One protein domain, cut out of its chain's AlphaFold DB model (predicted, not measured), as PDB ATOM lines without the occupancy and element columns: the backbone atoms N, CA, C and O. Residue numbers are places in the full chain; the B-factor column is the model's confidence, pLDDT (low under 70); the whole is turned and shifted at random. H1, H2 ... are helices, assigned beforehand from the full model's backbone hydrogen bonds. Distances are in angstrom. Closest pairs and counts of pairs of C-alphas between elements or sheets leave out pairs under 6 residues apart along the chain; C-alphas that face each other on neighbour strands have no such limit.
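Overview. This is residues 327 to 411 of the 429 residues of the protein "AAA-like domain protein" of Blautia wexlerae (UniProt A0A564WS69). There is little regular structure here: the backbone winds as a loose, open frame, with short helix H1 on one side, longer H2 on the far side, and long unnamed stretches between and after them. Residues 390 to 411 lead back from H2 toward the side where the printed part begins. The printed part has 85 residues, with two named helices, H1 then H2, and no named strand; the class is all helix, though only 23 residues are in named elements. It is loose, with a radius of gyration of the C-alphas of 16.6 A and spans of 42 by 36 by 28 A.

Along the chain. H1 is residues 338 to 343, beginning at C-alpha 338 (-32.527, 53.090, -46.362). H2 is residues 373 to 389, 23.9 A long, ending at C-alpha 389 (-62.007, 36.903, -44.598).

Arrangement. H1 and H2 are apart. In both, every O i to N i+4 pair is within hydrogen-bond range. Residues 402 to 409 stand free.

Size, cuts and confidence. The two C-alphas farthest apart, of Asp 368 and Asn 405, are 43.6 A apart. The printed part has no cut. The link from H1 to H2 is long, 29 residues. The pLDDT is under 70 in residues 390 to 411.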
ATOM      1  N   ASP A 327     -26.603  38.187 -53.646       88.00
ATOM      2  CA  ASP A 327     -27.541  39.298 -53.554       88.00
ATOM      3  C   ASP A 327     -28.051  39.436 -52.111       88.00
ATOM      4  O   ASP A 327     -28.286  38.447 -51.408       88.00
ATOM      5  N   ILE A 328     -28.244  40.680 -51.672       89.38
ATOM      6  CA  ILE A 328     -28.778  41.011 -50.349       89.38
ATOM      7  C   ILE A 328     -30.140  41.663 -50.549       89.38
ATOM      8  O   ILE A 328     -30.247  42.670 -51.248       89.38
ATOM      9  N   ILE A 329     -31.162  41.079 -49.921       90.50
ATOM     10  CA  ILE A 329     -32.541  41.570 -49.944       90.50
ATOM     11  C   ILE A 329     -32.979  41.794 -48.500       90.50
ATOM     12  O   ILE A 329     -32.843  40.897 -47.661       90.50
ATOM     13  N   VAL A 330     -33.507  42.981 -48.205       89.50
ATOM     14  CA  VAL A 330     -33.906  43.360 -46.843       89.50
ATOM     15  C   VAL A 330     -35.366  43.781 -46.805       89.50
ATOM     16  O   VAL A 330     -35.773  44.732 -47.463       89.50
ATOM     17  N   VAL A 331     -36.153  43.111 -45.963       89.88
ATOM     18  CA  VAL A 331     -37.503  43.564 -45.614       89.88
ATOM     19  C   VAL A 331     -37.404  44.439 -44.369       89.88
ATOM     20  O   VAL A 331     -37.199  43.941 -43.263       89.88
ATOM     21  N   ASP A 332     -37.528  45.750 -44.559       87.25
ATOM     22  CA  ASP A 332     -37.290  46.750 -43.519       87.25
ATOM     23  C   ASP A 332     -38.567  47.528 -43.153       87.25
ATOM     24  O   ASP A 332     -38.830  48.597 -43.706       87.25
ATOM     25  N   PRO A 333     -39.373  47.035 -42.198       81.06
ATOM     26  CA  PRO A 333     -40.590  47.728 -41.780       81.06
ATOM     27  C   PRO A 333     -40.320  49.027 -41.002       81.06
ATOM     28  O   PRO A 333     -41.248  49.806 -40.803       81.06
ATOM     29  N   MET A 334     -39.089  49.259 -40.522       80.44
ATOM     30  CA  MET A 334     -38.745  50.419 -39.683       80.44
ATOM     31  C   MET A 334     -37.920  51.485 -40.418       80.44
ATOM     32  O   MET A 334     -37.670  52.546 -39.850       80.44
ATOM     33  N   GLY A 335     -37.508  51.233 -41.662       81.94
ATOM     34  CA  GLY A 335     -36.707  52.164 -42.461       81.94
ATOM     35  C   GLY A 335     -35.265  52.351 -41.964       81.94
ATOM     36  O   GLY A 335     -34.630  53.346 -42.308       81.94
ATOM     37  N   GLU A 336     -34.730  51.427 -41.158       85.00
ATOM     38  CA  GLU A 336     -33.372  51.481 -40.592       85.00
ATOM     39  C   GLU A 336     -32.240  51.233 -41.611       85.00
ATOM     40  O   GLU A 336     -31.061  51.420 -41.273       85.00
ATOM     41  N   TYR A 337     -32.568  50.751 -42.814       88.12
ATOM     42  CA  TYR A 337     -31.616  50.295 -43.832       88.12
ATOM     43  C   TYR A 337     -31.587  51.169 -45.092       88.12
ATOM     44  O   TYR A 337     -30.725  50.961 -45.946       88.12
ATOM     45  N   LYS A 338     -32.454  52.185 -45.199       87.31
ATOM     46  CA  LYS A 338     -32.527  53.090 -46.362       87.31
ATOM     47  C   LYS A 338     -31.183  53.756 -46.686       87.31
ATOM     48  O   LYS A 338     -30.730  53.713 -47.829       87.31
ATOM     49  N   ASP A 339     -30.527  54.326 -45.680       89.50
ATOM     50  CA  ASP A 339     -29.248  55.025 -45.869       89.50
ATOM     51  C   ASP A 339     -28.112  54.056 -46.219       89.50
ATOM     52  O   ASP A 339     -27.206  54.395 -46.978       89.50
ATOM     53  N   ILE A 340     -28.182  52.822 -45.709       89.38
ATOM     54  CA  ILE A 340     -27.209  51.763 -46.003       89.38
ATOM     55  C   ILE A 340     -27.345  51.311 -47.453       89.38
ATOM     56  O   ILE A 340     -26.338  51.206 -48.148       89.38
ATOM     57  N   ALA A 341     -28.580  51.106 -47.922       89.56
ATOM     58  CA  ALA A 341     -28.858  50.787 -49.315       89.56
ATOM     59  C   ALA A 341     -28.259  51.850 -50.244       89.56
ATOM     60  O   ALA A 341     -27.513  51.517 -51.160       89.56
ATOM     61  N   ALA A 342     -28.492  53.133 -49.951       88.62
ATOM     62  CA  ALA A 342     -27.920  54.233 -50.722       88.62
ATOM     63  C   ALA A 342     -26.379  54.243 -50.682       88.62
ATOM     64  O   ALA A 342     -25.736  54.357 -51.726       88.62
ATOM     65  N   ALA A 343     -25.777  54.078 -49.498       90.50
ATOM     66  CA  ALA A 343     -24.325  54.077 -49.323       90.50
ATOM     67  C   ALA A 343     -23.631  52.911 -50.047       90.50
ATOM     68  O   ALA A 343     -22.505  53.058 -50.521       90.50
ATOM     69  N   TRP A 344     -24.293  51.760 -50.151       91.38
ATOM     70  CA  TRP A 344     -23.775  50.570 -50.829       91.38
ATOM     71  C   TRP A 344     -24.137  50.512 -52.321       91.38
ATOM     72  O   TRP A 344     -23.842  49.521 -52.989       91.38
ATOM     73  N   GLY A 345     -24.718  51.589 -52.864       88.94
ATOM     74  CA  GLY A 345     -25.071  51.699 -54.281       88.94
ATOM     75  C   GLY A 345     -26.260  50.828 -54.680       88.94
ATOM     76  O   GLY A 345     -26.351  50.396 -55.828       88.94
ATOM     77  N   GLY A 346     -27.135  50.536 -53.725       87.94
ATOM     78  CA  GLY A 346     -28.293  49.692 -53.912       87.94
ATOM     79  C   GLY A 346     -29.614  50.422 -54.090       87.94
ATOM     80  O   GLY A 346     -29.694  51.647 -53.992       87.94
ATOM     81  N   GLN A 347     -30.662  49.655 -54.382       88.12
ATOM     82  CA  GLN A 347     -32.013  50.173 -54.532       88.12
ATOM     83  C   GLN A 347     -32.759  50.072 -53.201       88.12
ATOM     84  O   GLN A 347     -32.640  49.084 -52.492       88.12
ATOM     85  N   TYR A 348     -33.532  51.105 -52.869       87.69
ATOM     86  CA  TYR A 348     -34.499  51.057 -51.779       87.69
ATOM     87  C   TYR A 348     -35.900  51.168 -52.374       87.69
ATOM     88  O   TYR A 348     -36.248  52.195 -52.967       87.69
ATOM     89  N   ILE A 349     -36.702  50.114 -52.229       86.94
ATOM     90  CA  ILE A 349     -38.093  50.097 -52.686       86.94
ATOM     91  C   ILE A 349     -38.993  50.496 -51.519       86.94
ATOM     92  O   ILE A 349     -39.258  49.714 -50.610       86.94
ATOM     93  N   ASN A 350     -39.488  51.732 -51.550       83.50
ATOM     94  CA  ASN A 350     -40.505  52.166 -50.601       83.50
ATOM     95  C   ASN A 350     -41.839  51.489 -50.952       83.50
ATOM     96  O   ASN A 350     -42.308  51.664 -52.065       83.50
ATOM     97  N   LEU A 351     -42.448  50.744 -50.025       82.75
ATOM     98  CA  LEU A 351     -43.783  50.138 -50.186       82.75
ATOM     99  C   LEU A 351     -44.822  50.719 -49.207       82.75
ATOM    100  O   LEU A 351     -45.891  50.144 -49.009       82.75
ATOM    101  N   THR A 352     -44.514  51.847 -48.564       78.19
ATOM    102  CA  THR A 352     -45.447  52.534 -47.655       78.19
ATOM    103  C   THR A 352     -46.585  53.223 -48.419       78.19
ATOM    104  O   THR A 352     -46.496  53.460 -49.620       78.19
ATOM    105  N   GLN A 353     -47.663  53.597 -47.726       75.06
ATOM    106  CA  GLN A 353     -48.774  54.365 -48.315       75.06
ATOM    107  C   GLN A 353     -48.474  55.873 -48.455       75.06
ATOM    108  O   GLN A 353     -49.393  56.684 -48.561       75.06
ATOM    109  N   SER A 354     -47.202  56.285 -48.414       75.12
ATOM    110  CA  SER A 354     -46.849  57.698 -48.550       75.12
ATOM    111  C   SER A 354     -47.045  58.186 -49.988       75.12
ATOM    112  O   SER A 354     -46.920  57.424 -50.944       75.12
ATOM    113  N   ALA A 355     -47.298  59.486 -50.154       72.44
ATOM    114  CA  ALA A 355     -47.388  60.115 -51.476       72.44
ATOM    115  C   ALA A 355     -46.076  60.019 -52.286       72.44
ATOM    116  O   ALA A 355     -46.079  60.208 -53.497       72.44
ATOM    117  N   GLU A 356     -44.958  59.724 -51.615       72.81
ATOM    118  CA  GLU A 356     -43.639  59.509 -52.218       72.81
ATOM    119  C   GLU A 356     -43.446  58.075 -52.741       72.81
ATOM    120  O   GLU A 356     -42.432  57.785 -53.378       72.81
ATOM    121  N   ASN A 357     -44.376  57.156 -52.458       78.25
ATOM    122  CA  ASN A 357     -44.311  55.798 -52.975       78.25
ATOM    123  C   ASN A 357     -44.754  55.748 -54.449       78.25
ATOM    124  O   ASN A 357     -45.876  56.112 -54.795       78.25
ATOM    125  N   VAL A 358     -43.869  55.236 -55.303       79.50
ATOM    126  CA  VAL A 358     -44.099  55.007 -56.738       79.50
ATOM    127  C   VAL A 358     -44.046  53.522 -57.123       79.50
ATOM    128  O   VAL A 358     -44.176  53.183 -58.298       79.50
ATOM    129  N   PHE A 359     -43.839  52.629 -56.154       81.25
ATOM    130  CA  PHE A 359     -43.707  51.190 -56.347       81.25
ATOM    131  C   PHE A 359     -44.944  50.441 -55.844       81.25
ATOM    132  O   PHE A 359     -45.491  50.718 -54.775       81.25
ATOM    133  N   TYR A 360     -45.351  49.428 -56.608       80.50
ATOM    134  CA  TYR A 360     -46.492  48.574 -56.295       80.50
ATOM    135  C   TYR A 360     -46.109  47.111 -56.497       80.50
ATOM    136  O   TYR A 360     -45.490  46.755 -57.500       80.50
ATOM    137  N   VAL A 361     -46.508  46.257 -55.558       82.31
ATOM    138  CA  VAL A 361     -46.395  44.802 -55.689       82.31
ATOM    139  C   VAL A 361     -47.775  44.265 -56.037       82.31
ATOM    140  O   VAL A 361     -48.746  44.611 -55.372       82.31
ATOM    141  N   ASN A 362     -47.870  43.428 -57.072       84.69
ATOM    142  CA  ASN A 362     -49.105  42.732 -57.426       84.69
ATOM    143  C   ASN A 362     -49.076  41.301 -56.855       84.69
ATOM    144  O   ASN A 362     -48.413  40.439 -57.440       84.69
ATOM    145  N   PRO A 363     -49.815  41.001 -55.769       82.19
ATOM    146  CA  PRO A 363     -49.861  39.655 -55.196       82.19
ATOM    147  C   PRO A 363     -50.485  38.620 -56.139       82.19
ATOM    148  O   PRO A 363     -50.228  37.429 -55.989       82.19
ATOM    149  N   PHE A 364     -51.267  39.054 -57.132       85.44
ATOM    150  CA  PHE A 364     -51.897  38.210 -58.151       85.44
ATOM    151  C   PHE A 364     -51.104  38.152 -59.460       85.44
ATOM    152  O   PHE A 364     -51.623  37.683 -60.470       85.44
ATOM    153  N   HIS A 365     -49.852  38.621 -59.469       87.31
ATOM    154  CA  HIS A 365     -49.001  38.486 -60.644       87.31
ATOM    155  C   HIS A 365     -48.827  37.005 -61.014       87.31
ATOM    156  O   HIS A 365     -48.526  36.168 -60.157       87.31
ATOM    157  N   VAL A 366     -49.038  36.708 -62.296       88.69
ATOM    158  CA  VAL A 366     -48.843  35.385 -62.891       88.69
ATOM    159  C   VAL A 366     -47.523  35.425 -63.660       88.69
ATOM    160  O   VAL A 366     -47.414  36.243 -64.575       88.69
ATOM    161  N   PRO A 367     -46.522  34.609 -63.285       87.69
ATOM    162  CA  PRO A 367     -45.259  34.554 -64.008       87.69
ATOM    163  C   PRO A 367     -45.446  33.879 -65.374       87.69
ATOM    164  O   PRO A 367     -46.356  33.073 -65.555       87.69
ATOM    165  N   ASP A 368     -44.539  34.157 -66.312       89.19
ATOM    166  CA  ASP A 368     -44.604  33.625 -67.685       89.19
ATOM    167  C   ASP A 368     -44.564  32.089 -67.746       89.19
ATOM    168  O   ASP A 368     -45.095  31.476 -68.673       89.19
ATOM    169  N   VAL A 369     -43.939  31.455 -66.749       90.50
ATOM    170  CA  VAL A 369     -43.872  29.999 -66.605       90.50
ATOM    171  C   VAL A 369     -44.394  29.611 -65.228       90.50
ATOM    172  O   VAL A 369     -43.840  30.019 -64.207       90.50
ATOM    173  N   VAL A 370     -45.434  28.778 -65.207       88.31
ATOM    174  CA  VAL A 370     -46.015  28.197 -63.991       88.31
ATOM    175  C   VAL A 370     -45.806  26.678 -64.044       88.31
ATOM    176  O   VAL A 370     -46.534  26.001 -64.769       88.31
ATOM    177  N   PRO A 371     -44.803  26.126 -63.329       84.19
ATOM    178  CA  PRO A 371     -44.476  24.697 -63.394       84.19
ATOM    179  C   PRO A 371     -45.598  23.779 -62.891       84.19
ATOM    180  O   PRO A 371     -45.753  22.673 -63.398       84.19
ATOM    181  N   ASP A 372     -46.365  24.242 -61.901       91.00
ATOM    182  CA  ASP A 372     -47.493  23.533 -61.295       91.00
ATOM    183  C   ASP A 372     -48.674  24.503 -61.170       91.00
ATOM    184  O   ASP A 372     -48.716  25.362 -60.283       91.00
ATOM    185  N   ILE A 373     -49.593  24.412 -62.132       90.75
ATOM    186  CA  ILE A 373     -50.736  25.324 -62.249       90.75
ATOM    187  C   ILE A 373     -51.705  25.122 -61.087       90.75
ATOM    188  O   ILE A 373     -52.183  26.107 -60.528       90.75
ATOM    189  N   ASP A 374     -51.971  23.875 -60.697       91.44
ATOM    190  CA  ASP A 374     -52.946  23.566 -59.650       91.44
ATOM    191  C   ASP A 374     -52.468  24.084 -58.297       91.44
ATOM    192  O   ASP A 374     -53.222  24.750 -57.582       91.44
ATOM    193  N   ARG A 375     -51.187  23.868 -57.975       90.38
ATOM    194  CA  ARG A 375     -50.584  24.432 -56.768       90.38
ATOM    195  C   ARG A 375     -50.581  25.957 -56.795       90.38
ATOM    196  O   ARG A 375     -50.940  26.578 -55.798       90.38
ATOM    197  N   PHE A 376     -50.207  26.567 -57.920       89.56
ATOM    198  CA  PHE A 376     -50.199  28.024 -58.048       89.56
ATOM    199  C   PHE A 376     -51.599  28.619 -57.840       89.56
ATOM    200  O   PHE A 376     -51.762  29.578 -57.085       89.56
ATOM    201  N   VAL A 377     -52.626  28.038 -58.470       90.38
ATOM    202  CA  VAL A 377     -54.019  28.470 -58.303       90.38
ATOM    203  C   VAL A 377     -54.477  28.272 -56.860       90.38
ATOM    204  O   VAL A 377     -55.115  29.172 -56.318       90.38
ATOM    205  N   ALA A 378     -54.121  27.154 -56.220       90.62
ATOM    206  CA  ALA A 378     -54.437  26.906 -54.815       90.62
ATOM    207  C   ALA A 378     -53.821  27.971 -53.889       90.62
ATOM    208  O   ALA A 378     -54.549  28.573 -53.102       90.62
ATOM    209  N   GLU A 379     -52.529  28.282 -54.042       87.00
ATOM    210  CA  GLU A 379     -51.838  29.316 -53.254       87.00
ATOM    211  C   GLU A 379     -52.466  30.711 -53.462       87.00
ATOM    212  O   GLU A 379     -52.674  31.463 -52.505       87.00
ATOM    213  N   LYS A 380     -52.836  31.072 -54.703       88.31
ATOM    214  CA  LYS A 380     -53.520  32.351 -54.988       88.31
ATOM    215  C   LYS A 380     -54.945  32.398 -54.439       88.31
ATOM    216  O   LYS A 380     -55.372  33.448 -53.959       88.31
ATOM    217  N   ALA A 381     -55.683  31.293 -54.520       88.69
ATOM    218  CA  ALA A 381     -57.035  31.190 -53.986       88.69
ATOM    219  C   ALA A 381     -57.036  31.283 -52.453       88.69
ATOM    220  O   ALA A 381     -57.873  31.988 -51.891       88.69
ATOM    221  N   GLU A 382     -56.070  30.645 -51.788       86.81
ATOM    222  CA  GLU A 382     -55.872  30.737 -50.340       86.81
ATOM    223  C   GLU A 382     -55.540  32.172 -49.914       86.81
ATOM    224  O   GLU A 382     -56.187  32.716 -49.019       86.81
ATOM    225  N   PHE A 383     -54.621  32.841 -50.620       83.94
ATOM    226  CA  PHE A 383     -54.322  34.252 -50.373       83.94
ATOM    227  C   PHE A 383     -55.560  35.150 -50.550       83.94
ATOM    228  O   PHE A 383     -55.844  35.989 -49.694       83.94
ATOM    229  N   ALA A 384     -56.335  34.962 -51.626       85.38
ATOM    230  CA  ALA A 384     -57.570  35.714 -51.864       85.38
ATOM    231  C   ALA A 384     -58.626  35.467 -50.774       85.38
ATOM    232  O   ALA A 384     -59.344  36.389 -50.381       85.38
ATOM    233  N   TYR A 385     -58.715  34.230 -50.283       85.31
ATOM    234  CA  TYR A 385     -59.604  33.856 -49.191       85.31
ATOM    235  C   TYR A 385     -59.200  34.542 -47.881       85.31
ATOM    236  O   TYR A 385     -60.052  35.164 -47.246       85.31
ATOM    237  N   LEU A 386     -57.916  34.492 -47.505       79.94
ATOM    238  CA  LEU A 386     -57.387  35.156 -46.306       79.94
ATOM    239  C   LEU A 386     -57.599  36.672 -46.367       79.94
ATOM    240  O   LEU A 386     -58.142  37.259 -45.434       79.94
ATOM    241  N   TYR A 387     -57.269  37.295 -47.500       74.44
ATOM    242  CA  TYR A 387     -57.442  38.735 -47.702       74.44
ATOM    243  C   TYR A 387     -58.905  39.189 -47.555       74.44
ATOM    244  O   TYR A 387     -59.194  40.259 -47.015       74.44
ATOM    245  N   ARG A 388     -59.851  38.363 -48.022       76.56
ATOM    246  CA  ARG A 388     -61.288  38.647 -47.926       76.56
ATOM    247  C   ARG A 388     -61.842  38.434 -46.516       76.56
ATOM    248  O   ARG A 388     -62.747  39.167 -46.121       76.56
ATOM    249  N   ASN A 389     -61.351  37.424 -45.799       75.44
ATOM    250  CA  ASN A 389     -62.007  36.903 -44.598       75.44
ATOM    251  C   ASN A 389     -61.304  37.243 -43.278       75.44
ATOM    252  O   ASN A 389     -61.913  37.034 -42.231       75.44
ATOM    253  N   GLU A 390     -60.093  37.808 -43.297       68.31
ATOM    254  CA  GLU A 390     -59.419  38.326 -42.100       68.31
ATOM    255  C   GLU A 390     -59.309  39.866 -42.134       68.31
ATOM    256  O   GLU A 390     -58.337  40.425 -42.647       68.31
ATOM    257  N   PRO A 391     -60.284  40.604 -41.559       54.88
ATOM    258  CA  PRO A 391     -60.267  42.069 -41.531       54.88
ATOM    259  C   PRO A 391     -59.085  42.660 -40.747       54.88
ATOM    260  O   PRO A 391     -58.772  43.838 -40.909       54.88
ATOM    261  N   GLU A 392     -58.435  41.874 -39.884       52.81
ATOM    262  CA  GLU A 392     -57.259  42.302 -39.120       52.81
ATOM    263  C   GLU A 392     -55.990  42.369 -39.986       52.81
ATOM    264  O   GLU A 392     -55.196  43.296 -39.816       52.81
ATOM    265  N   LEU A 393     -55.857  41.509 -41.008       49.03
ATOM    266  CA  LEU A 393     -54.826  41.663 -42.044       49.03
ATOM    267  C   LEU A 393     -55.042  42.943 -42.867       49.03
ATOM    268  O   LEU A 393     -54.075  43.617 -43.219       49.03
ATOM    269  N   ASN A 394     -56.300  43.341 -43.090       45.59
ATOM    270  CA  ASN A 394     -56.646  44.601 -43.763       45.59
ATOM    271  C   ASN A 394     -56.324  45.857 -42.927       45.59
ATOM    272  O   ASN A 394     -56.279  46.952 -43.480       45.59
ATOM    273  N   ARG A 395     -56.070  45.725 -41.615       40.91
ATOM    274  CA  ARG A 395     -55.691  46.838 -40.720       40.91
ATOM    275  C   ARG A 395     -54.187  46.989 -40.505       40.91
ATOM    276  O   ARG A 395     -53.774  47.976 -39.896       40.91
ATOM    277  N   CYS A 396     -53.356  46.077 -41.015       40.00
ATOM    278  CA  CYS A 396     -51.892  46.190 -40.918       40.00
ATOM    279  C   CYS A 396     -51.319  47.409 -41.671       40.00
ATOM    280  O   CYS A 396     -50.142  47.723 -41.527       40.00
ATOM    281  N   THR A 397     -52.147  48.133 -42.429       41.34
ATOM    282  CA  THR A 397     -51.807  49.423 -43.040       41.34
ATOM    283  C   THR A 397     -52.173  50.645 -42.187       41.34
ATOM    284  O   THR A 397     -51.761  51.745 -42.534       41.34
ATOM    285  N   GLU A 398     -52.913  50.492 -41.079       32.22
ATOM    286  CA  GLU A 398     -53.456  51.625 -40.301       32.22
ATOM    287  C   GLU A 398     -53.057  51.659 -38.812       32.22
ATOM    288  O   GLU A 398     -53.369  52.630 -38.122       32.22
ATOM    289  N   LYS A 399     -52.325  50.665 -38.286       27.53
ATOM    290  CA  LYS A 399     -51.753  50.736 -36.927       27.53
ATOM    291  C   LYS A 399     -50.312  50.217 -36.879       27.53
ATOM    292  O   LYS A 399     -50.041  49.172 -37.468       27.53
ATOM    293  N   PRO A 400     -49.391  50.886 -36.152       30.31
ATOM    294  CA  PRO A 400     -48.095  50.300 -35.843       30.31
ATOM    295  C   PRO A 400     -48.312  48.991 -35.084       30.31
ATOM    296  O   PRO A 400     -49.163  48.896 -34.199       30.31
ATOM    297  N   PHE A 401     -47.538  47.981 -35.461       32.66
ATOM    298  CA  PHE A 401     -47.585  46.619 -34.945       32.66
ATOM    299  C   PHE A 401     -47.040  46.544 -33.506       32.66
ATOM    300  O   PHE A 401     -46.076  45.836 -33.258       32.66
ATOM    301  N   TYR A 402     -47.581  47.313 -32.555       38.94
ATOM    302  CA  TYR A 402     -47.171  47.243 -31.152       38.94
ATOM    303  C   TYR A 402     -48.302  47.609 -30.193       38.94
ATOM    304  O   TYR A 402     -48.587  48.780 -29.977       38.94
ATOM    305  N   GLU A 403     -48.832  46.590 -29.520       31.48
ATOM    306  CA  GLU A 403     -49.071  46.650 -28.080       31.48
ATOM    307  C   GLU A 403     -48.734  45.277 -27.467       31.48
ATOM    308  O   GLU A 403     -49.347  44.262 -27.780       31.48
ATOM    309  N   ASN A 404     -47.735  45.302 -26.580       32.56
ATOM    310  CA  ASN A 404     -47.268  44.282 -25.634       32.56
ATOM    311  C   ASN A 404     -46.318  43.132 -26.057       32.56
ATOM    312  O   ASN A 404     -46.646  42.208 -26.790       32.56
ATOM    313  N   ASN A 405     -45.170  43.169 -25.360       32.81
ATOM    314  CA  ASN A 405     -44.247  42.098 -24.962       32.81
ATOM    315  C   ASN A 405     -43.183  41.588 -25.959       32.81
ATOM    316  O   ASN A 405     -43.178  40.447 -26.400       32.81
ATOM    317  N   GLY A 406     -42.135  42.402 -26.129       34.88
ATOM    318  CA  GLY A 406     -40.770  41.962 -25.789       34.88
ATOM    319  C   GLY A 406     -39.942  41.162 -26.802       34.88
ATOM    320  O   GLY A 406     -38.759  40.963 -26.535       34.88
ATOM    321  N   PHE A 407     -40.472  40.759 -27.958       25.55
ATOM    322  CA  PHE A 407     -39.689  40.046 -28.979       25.55
ATOM    323  C   PHE A 407     -39.924  40.608 -30.384       25.55
ATOM    324  O   PHE A 407     -41.055  40.763 -30.828       25.55
ATOM    325  N   GLN A 408     -38.832  40.916 -31.088       32.59
ATOM    326  CA  GLN A 408     -38.840  41.333 -32.492       32.59
ATOM    327  C   GLN A 408     -38.321  40.183 -33.360       32.59
ATOM    328  O   GLN A 408     -37.206  39.713 -33.139       32.59
ATOM    329  N   PHE A 409     -39.119  39.756 -34.338       23.89
ATOM    330  CA  PHE A 409     -38.749  38.775 -35.360       23.89
ATOM    331  C   PHE A 409     -38.342  39.506 -36.645       23.89
ATOM    332  O   PHE A 409     -39.098  40.337 -37.144       23.89
ATOM    333  N   ARG A 410     -37.175  39.174 -37.205       33.00
ATOM    334  CA  ARG A 410     -36.785  39.521 -38.580       33.00
ATOM    335  C   ARG A 410     -36.308  38.248 -39.277       33.00
ATOM    336  O   ARG A 410     -35.479  37.523 -38.735       33.00
ATOM    337  N   ILE A 411     -36.883  37.944 -40.441       25.45
ATOM    338  CA  ILE A 411     -36.504  36.794 -41.271       25.45
ATOM    339  C   ILE A 411     -35.663  37.327 -42.429       25.45
ATOM    340  O   ILE A 411     -36.133  38.166 -43.193       25.45
TER     341      ILE A 411